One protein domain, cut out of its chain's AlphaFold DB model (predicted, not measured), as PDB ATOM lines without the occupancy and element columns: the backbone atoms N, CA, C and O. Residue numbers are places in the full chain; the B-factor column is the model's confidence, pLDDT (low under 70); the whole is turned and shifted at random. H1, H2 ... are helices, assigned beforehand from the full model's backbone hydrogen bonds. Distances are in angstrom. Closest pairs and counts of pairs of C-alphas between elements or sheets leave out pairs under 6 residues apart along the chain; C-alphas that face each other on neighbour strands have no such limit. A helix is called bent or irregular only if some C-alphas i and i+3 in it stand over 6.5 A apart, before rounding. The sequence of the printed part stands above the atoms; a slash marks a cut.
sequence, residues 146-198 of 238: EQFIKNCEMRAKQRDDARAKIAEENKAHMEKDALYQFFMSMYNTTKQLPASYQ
ATOM      1  N   GLU A 146      49.675   4.164 137.148       90.44
ATOM      2  CA  GLU A 146      50.602   5.240 136.787       90.44
ATOM      3  C   GLU A 146      51.539   4.813 135.643       90.44
ATOM      4  O   GLU A 146      51.856   5.595 134.748       90.44
ATOM      5  N   GLN A 147      51.944   3.541 135.629       89.19
ATOM      6  CA  GLN A 147      52.767   2.961 134.563       89.19
ATOM      7  C   GLN A 147      51.994   2.921 133.238       89.19
ATOM      8  O   GLN A 147      52.535   3.252 132.180       89.19
ATOM      9  N   PHE A 148      50.712   2.562 133.298       93.38
ATOM     10  CA  PHE A 148      49.828   2.563 132.139       93.38
ATOM     11  C   PHE A 148      49.610   3.974 131.577       93.38
ATOM     12  O   PHE A 148      49.736   4.164 130.366       93.38
ATOM     13  N   ILE A 149      49.354   4.963 132.442       95.31
ATOM     14  CA  ILE A 149      49.173   6.367 132.042       95.31
ATOM     15  C   ILE A 149      50.433   6.883 131.338       95.31
ATOM     16  O   ILE A 149      50.336   7.344 130.199       95.31
ATOM     17  N   LYS A 150      51.619   6.684 131.931       95.44
ATOM     18  CA  LYS A 150      52.904   7.059 131.311       95.44
ATOM     19  C   LYS A 150      53.083   6.413 129.933       95.44
ATOM     20  O   LYS A 150      53.475   7.077 128.978       95.44
ATOM     21  N   ASN A 151      52.734   5.133 129.785       95.81
ATOM     22  CA  ASN A 151      52.816   4.434 128.497       95.81
ATOM     23  C   ASN A 151      51.813   4.958 127.455       95.81
ATOM     24  O   ASN A 151      52.083   4.910 126.252       95.81
ATOM     25  N   CYS A 152      50.636   5.412 127.876       95.06
ATOM     26  CA  CYS A 152      49.660   6.046 126.995       95.06
ATOM     27  C   CYS A 152      50.129   7.429 126.536       95.06
ATOM     28  O   CYS A 152      50.061   7.718 125.341       95.06
ATOM     29  N   GLU A 153      50.661   8.240 127.446       96.75
ATOM     30  CA  GLU A 153      51.212   9.564 127.140       96.75
ATOM     31  C   GLU A 153      52.413   9.471 126.196       96.75
ATOM     32  O   GLU A 153      52.462  10.176 125.189       96.75
ATOM     33  N   MET A 154      53.329   8.531 126.442       96.06
ATOM     34  CA  MET A 154      54.468   8.275 125.555       96.06
ATOM     35  C   MET A 154      54.018   7.888 124.144       96.06
ATOM     36  O   MET A 154      54.532   8.425 123.162       96.06
ATOM     37  N   ARG A 155      53.013   7.008 124.021       94.88
ATOM     38  CA  ARG A 155      52.433   6.638 122.718       94.88
ATOM     39  C   ARG A 155      51.717   7.810 122.045       94.88
ATOM     40  O   ARG A 155      51.758   7.923 120.823       94.88
ATOM     41  N   ALA A 156      51.048   8.676 122.806       95.56
ATOM     42  CA  ALA A 156      50.422   9.877 122.264       95.56
ATOM     43  C   ALA A 156      51.481  10.835 121.703       95.56
ATOM     44  O   ALA A 156      51.408  11.180 120.525       95.56
ATOM     45  N   LYS A 157      52.514  11.133 122.496       97.06
ATOM     46  CA  LYS A 157      53.633  11.989 122.098       97.06
ATOM     47  C   LYS A 157      54.343  11.470 120.848       97.06
ATOM     48  O   LYS A 157      54.526  12.223 119.905       97.06
ATOM     49  N   GLN A 158      54.636  10.170 120.779       95.94
ATOM     50  CA  GLN A 158      55.245   9.560 119.589       95.94
ATOM     51  C   GLN A 158      54.407   9.750 118.316       95.94
ATOM     52  O   GLN A 158      54.963   9.977 117.242       95.94
ATOM     53  N   ARG A 159      53.070   9.668 118.408       96.50
ATOM     54  CA  ARG A 159      52.188   9.912 117.253       96.50
ATOM     55  C   ARG A 159      52.204  11.377 116.830       96.50
ATOM     56  O   ARG A 159      52.181  11.643 115.631       96.50
ATOM     57  N   ASP A 160      52.219  12.297 117.785       96.38
ATOM     58  CA  ASP A 160      52.241  13.728 117.494       96.38
ATOM     59  C   ASP A 160      53.598  14.159 116.921       96.38
ATOM     60  O   ASP A 160      53.626  14.854 115.906       96.38
ATOM     61  N   ASP A 161      54.704  13.636 117.456       96.38
ATOM     62  CA  ASP A 161      56.054  13.841 116.920       96.38
ATOM     63  C   ASP A 161      56.176  13.285 115.489       96.38
ATOM     64  O   ASP A 161      56.705  13.951 114.599       96.38
ATOM     65  N   ALA A 162      55.625  12.093 115.220       93.81
ATOM     66  CA  ALA A 162      55.610  11.517 113.875       93.81
ATOM     67  C   ALA A 162      54.787  12.363 112.889       93.81
ATOM     68  O   ALA A 162      55.219  12.593 111.759       93.81
ATOM     69  N   ARG A 163      53.619  12.868 113.311       93.81
ATOM     70  CA  ARG A 163      52.794  13.779 112.498       93.81
ATOM     71  C   ARG A 163      53.520  15.091 112.215       93.81
ATOM     72  O   ARG A 163      53.481  15.555 111.079       93.81
ATOM     73  N   ALA A 164      54.187  15.659 113.219       94.81
ATOM     74  CA  ALA A 164      54.969  16.880 113.072       94.81
ATOM     75  C   ALA A 164      56.142  16.681 112.105       94.81
ATOM     76  O   ALA A 164      56.348  17.506 111.218       94.81
ATOM     77  N   LYS A 165      56.853  15.551 112.203       94.31
ATOM     78  CA  LYS A 165      57.960  15.220 111.299       94.31
ATOM     79  C   LYS A 165      57.496  15.076 109.847       94.31
ATOM     80  O   LYS A 165      58.082  15.691 108.966       94.31
ATOM     81  N   ILE A 166      56.402  14.345 109.608       88.94
ATOM     82  CA  ILE A 166      55.805  14.202 108.268       88.94
ATOM     83  C   ILE A 166      55.359  15.566 107.720       88.94
ATOM     84  O   ILE A 166      55.508  15.836 106.529       88.94
ATOM     85  N   ALA A 167      54.793  16.432 108.565       89.25
ATOM     86  CA  ALA A 167      54.395  17.772 108.148       89.25
ATOM     87  C   ALA A 167      55.608  18.625 107.738       89.25
ATOM     88  O   ALA A 167      55.546  19.297 106.710       89.25
ATOM     89  N   GLU A 168      56.710  18.558 108.491       89.50
ATOM     90  CA  GLU A 168      57.929  19.313 108.187       89.50
ATOM     91  C   GLU A 168      58.639  18.779 106.931       89.50
ATOM     92  O   GLU A 168      59.029  19.565 106.070       89.50
ATOM     93  N   GLU A 169      58.723  17.455 106.760       86.75
ATOM     94  CA  GLU A 169      59.271  16.821 105.549       86.75
ATOM     95  C   GLU A 169      58.487  17.235 104.290       86.75
ATOM     96  O   GLU A 169      59.073  17.562 103.256       86.75
ATOM     97  N   ASN A 170      57.157  17.304 104.386       85.62
ATOM     98  CA  ASN A 170      56.307  17.704 103.264       85.62
ATOM     99  C   ASN A 170      56.293  19.217 103.005       85.62
ATOM    100  O   ASN A 170      55.938  19.637 101.904       85.62
ATOM    101  N   LYS A 171      56.680  20.052 103.973       85.81
ATOM    102  CA  LYS A 171      56.615  21.518 103.861       85.81
ATOM    103  C   LYS A 171      57.490  22.055 102.730       85.81
ATOM    104  O   LYS A 171      57.019  22.841 101.911       85.81
ATOM    105  N   ALA A 172      58.727  21.566 102.633       80.19
ATOM    106  CA  ALA A 172      59.654  21.957 101.569       80.19
ATOM    107  C   ALA A 172      59.194  21.483 100.178       80.19
ATOM    108  O   ALA A 172      59.481  22.130  99.170       80.19
ATOM    109  N   HIS A 173      58.472  20.359 100.119       79.44
ATOM    110  CA  HIS A 173      57.892  19.851  98.877       79.44
ATOM    111  C   HIS A 173      56.657  20.664  98.458       79.44
ATOM    112  O   HIS A 173      56.514  20.994  97.285       79.44
ATOM    113  N   MET A 174      55.795  21.038  99.409       81.38
ATOM    114  CA  MET A 174      54.593  21.841  99.152       81.38
ATOM    115  C   MET A 174      54.940  23.227  98.597       81.38
ATOM    116  O   MET A 174      54.272  23.700  97.686       81.38
ATOM    117  N   GLU A 175      56.014  23.861  99.073       83.56
ATOM    118  CA  GLU A 175      56.421  25.185  98.580       83.56
ATOM    119  C   GLU A 175      56.864  25.171  97.105       83.56
ATOM    120  O   GLU A 175      56.740  26.181  96.416       83.56
ATOM    121  N   LYS A 176      57.316  24.021  96.590       86.75
ATOM    122  CA  LYS A 176      57.699  23.831  95.179       86.75
ATOM    123  C   LYS A 176      56.596  23.203  94.327       86.75
ATOM    124  O   LYS A 176      56.747  23.121  93.110       86.75
ATOM    125  N   ASP A 177      55.508  22.750  94.943       92.50
ATOM    126  CA  ASP A 177      54.391  22.139  94.234       92.50
ATOM    127  C   ASP A 177      53.552  23.225  93.546       92.50
ATOM    128  O   ASP A 177      52.905  24.055  94.190       92.50
ATOM    129  N   ALA A 178      53.550  23.210  92.212       93.81
ATOM    130  CA  ALA A 178      52.794  24.151  91.392       93.81
ATOM    131  C   ALA A 178      51.290  24.133  91.715       93.81
ATOM    132  O   ALA A 178      50.629  25.174  91.667       93.81
ATOM    133  N   LEU A 179      50.742  22.970  92.084       95.00
ATOM    134  CA  LEU A 179      49.337  22.843  92.451       95.00
ATOM    135  C   LEU A 179      49.055  23.526  93.794       95.00
ATOM    136  O   LEU A 179      48.085  24.277  93.921       95.00
ATOM    137  N   TYR A 180      49.922  23.318  94.784       93.69
ATOM    138  CA  TYR A 180      49.830  23.998  96.073       93.69
ATOM    139  C   TYR A 180      49.952  25.519  95.916       93.69
ATOM    140  O   TYR A 180      49.122  26.259  96.449       93.69
ATOM    141  N   GLN A 181      50.921  25.989  95.126       93.38
ATOM    142  CA  GLN A 181      51.085  27.413  94.820       93.38
ATOM    143  C   GLN A 181      49.837  28.006  94.155       93.38
ATOM    144  O   GLN A 181      49.411  29.102  94.523       93.38
ATOM    145  N   PHE A 182      49.206  27.280  93.227       95.88
ATOM    146  CA  PHE A 182      47.940  27.693  92.618       95.88
ATOM    147  C   PHE A 182      46.830  27.863  93.667       95.88
ATOM    148  O   PHE A 182      46.174  28.908  93.709       95.88
ATOM    149  N   PHE A 183      46.646  26.879  94.553       94.38
ATOM    150  CA  PHE A 183      45.638  26.956  95.611       94.38
ATOM    151  C   PHE A 183      45.919  28.087  96.603       94.38
ATOM    152  O   PHE A 183      44.988  28.794  96.993       94.38
ATOM    153  N   MET A 184      47.183  28.306  96.967       93.75
ATOM    154  CA  MET A 184      47.580  29.410  97.845       93.75
ATOM    155  C   MET A 184      47.379  30.773  97.181       93.75
ATOM    156  O   MET A 184      46.880  31.696  97.824       93.75
ATOM    157  N   SER A 185      47.682  30.896  95.886       95.44
ATOM    158  CA  SER A 185      47.404  32.101  95.099       95.44
ATOM    159  C   SER A 185      45.905  32.409  95.083       95.44
ATOM    160  O   SER A 185      45.492  33.470  95.543       95.44
ATOM    161  N   MET A 186      45.069  31.442  94.694       94.50
ATOM    162  CA  MET A 186      43.608  31.582  94.684       94.50
ATOM    163  C   MET A 186      43.034  31.911  96.072       94.50
ATOM    164  O   MET A 186      42.126  32.740  96.201       94.50
ATOM    165  N   TYR A 187      43.562  31.290  97.127       94.25
ATOM    166  CA  TYR A 187      43.179  31.603  98.502       94.25
ATOM    167  C   TYR A 187      43.494  33.061  98.853       94.25
ATOM    168  O   TYR A 187      42.637  33.773  99.377       94.25
ATOM    169  N   ASN A 188      44.691  33.541  98.520       94.38
ATOM    170  CA  ASN A 188      45.078  34.923  98.782       94.38
ATOM    171  C   ASN A 188      44.198  35.916  98.013       94.38
ATOM    172  O   ASN A 188      43.752  36.903  98.603       94.38
ATOM    173  N   THR A 189      43.868  35.632  96.751       94.88
ATOM    174  CA  THR A 189      42.961  36.473  95.954       94.88
ATOM    175  C   THR A 189      41.566  36.524  96.574       94.88
ATOM    176  O   THR A 189      40.976  37.594  96.701       94.88
ATOM    177  N   THR A 190      41.041  35.383  97.028       93.25
ATOM    178  CA  THR A 190      39.708  35.325  97.653       93.25
ATOM    179  C   THR A 190      39.673  35.957  99.044       93.25
ATOM    180  O   THR A 190      38.654  36.533  99.425       93.25
ATOM    181  N   LYS A 191      40.783  35.928  99.789       93.38
ATOM    182  CA  LYS A 191      40.917  36.575 101.104       93.38
ATOM    183  C   LYS A 191      40.933  38.105 101.025       93.38
ATOM    184  O   LYS A 191      40.556  38.757 101.995       93.38
ATOM    185  N   GLN A 192      41.342  38.677  99.894       93.94
ATOM    186  CA  GLN A 192      41.329  40.130  99.677       93.94
ATOM    187  C   GLN A 192      39.942  40.672  99.297       93.94
ATOM    188  O   GLN A 192      39.725  41.880  99.337       93.94
ATOM    189  N   LEU A 193      38.983  39.804  98.958       94.12
ATOM    190  CA  LEU A 193      37.625  40.230  98.621       94.12
ATOM    191  C   LEU A 193      36.877  40.767  99.855       94.12
ATOM    192  O   LEU A 193      37.112  40.287 100.966       94.12
ATOM    193  N   PRO A 194      35.908  41.684  99.685       96.25
ATOM    194  CA  PRO A 194      35.027  42.104 100.772       96.25
ATOM    195  C   PRO A 194      34.282  40.923 101.413       96.25
ATOM    196  O   PRO A 194      33.937  39.943 100.747       96.25
ATOM    197  N   ALA A 195      33.980  41.030 102.710       92.75
ATOM    198  CA  ALA A 195      33.383  39.946 103.500       92.75
ATOM    199  C   ALA A 195      32.047  39.416 102.932       92.75
ATOM    200  O   ALA A 195      31.739  38.228 103.079       92.75
ATOM    201  N   SER A 196      31.279  40.267 102.245       91.50
ATOM    202  CA  SER A 196      30.052  39.883 101.534       91.50
ATOM    203  C   SER A 196      30.327  38.832 100.450       91.50
ATOM    204  O   SER A 196      29.683  37.782 100.423       91.50
ATOM    205  N   TYR A 197      31.345  39.055  99.618       89.12
ATOM    206  CA  TYR A 197      31.756  38.127  98.563       89.12
ATOM    207  C   TYR A 197      32.438  36.873  99.118       89.12
ATOM    208  O   TYR A 197      32.189  35.771  98.633       89.12
ATOM    209  N   GLN A 198      33.234  36.996 100.186       91.25
ATOM    210  CA  GLN A 198      33.818  35.823 100.850       91.25
ATOM    211  C   GLN A 198      32.743  34.881 101.405       91.25
ATOM    212  O   GLN A 198      32.877  33.657 101.322       91.25
TER     213      GLN A 198
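AT A GLANCE: This is residues 146 to 198 of the 238 residues of the protein "BESS domain-containing protein" of Laodelphax striatellus (UniProt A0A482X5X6). What shape do these atoms make? The model is an L of two helices: the long H1 and the shorter H2 meet near their ends at a corner, and a last small turn, H3, folds back beyond the far end of H2. H1 makes the longer arm, with a kink of 27 degrees near residue 170, and no other part packs along its length. What is it built of, and how large is it? The printed part has 53 residues with three named helices, H1, H2 and H3 in chain order, and no named strand, and its class is all helix. It is extended, with a radius of gyration of the C-alphas of 19.0 A, and flat, spanning 54 by 30 by 10 A.

IN THESE COORDINATES: Where does the longest helix run? H1 holds residues 146 to 176 and is 46.1 A long from C-alpha 146 at (50.602, 5.240, 136.787) to C-alpha 176 at (57.699, 23.831, 95.179). It is irregular, but only just: C-alphas 169 and 172 are 6.51 A apart. What follows it? H2 holds residues 178 to 191 and is 19.7 A long from first to last C-alpha. H3 holds residues 195 to 198, is 4.9 A long, and ends with C-alpha 198 at (33.818, 35.823, 100.850).

HOW THE PARTS SIT: How does H1 meet H2? They only just touch, with 3 pairs of C-alphas within 8 A, and only at the corner by their link, through residues 174 to 175 of H1 and 180 to 181 of H2 alone. The closest C-alphas are those of Met 174 and Tyr 180, 6.1 A apart, and the lines are about perpendicular at 86 degrees. Where is H3? It is close to H2 but not clearly touching, the closest C-alphas being those of Thr 190 and Gln 198, 6.7 A apart; H1 and H3 are apart. What do the backbone N and O atoms show? In H2 every O i to N i+4 pair is within hydrogen-bond range, in H1 24 of 27 are, and H3 is too short for such a pair.

THE WHOLE: How far does it reach? The two C-alphas farthest apart are those of Gln 147 and Pro 194, at 54.7 A. Which residues stand free? Residues 146 to 174, 176 to 183 and 191 to 197 do. Is anything missing or uncertain? The printed part has no cut, and both links, H1 to H2 and H2 to H3, are tight. The mean pLDDT of the printed part is 92.4, and no printed residue is under 70.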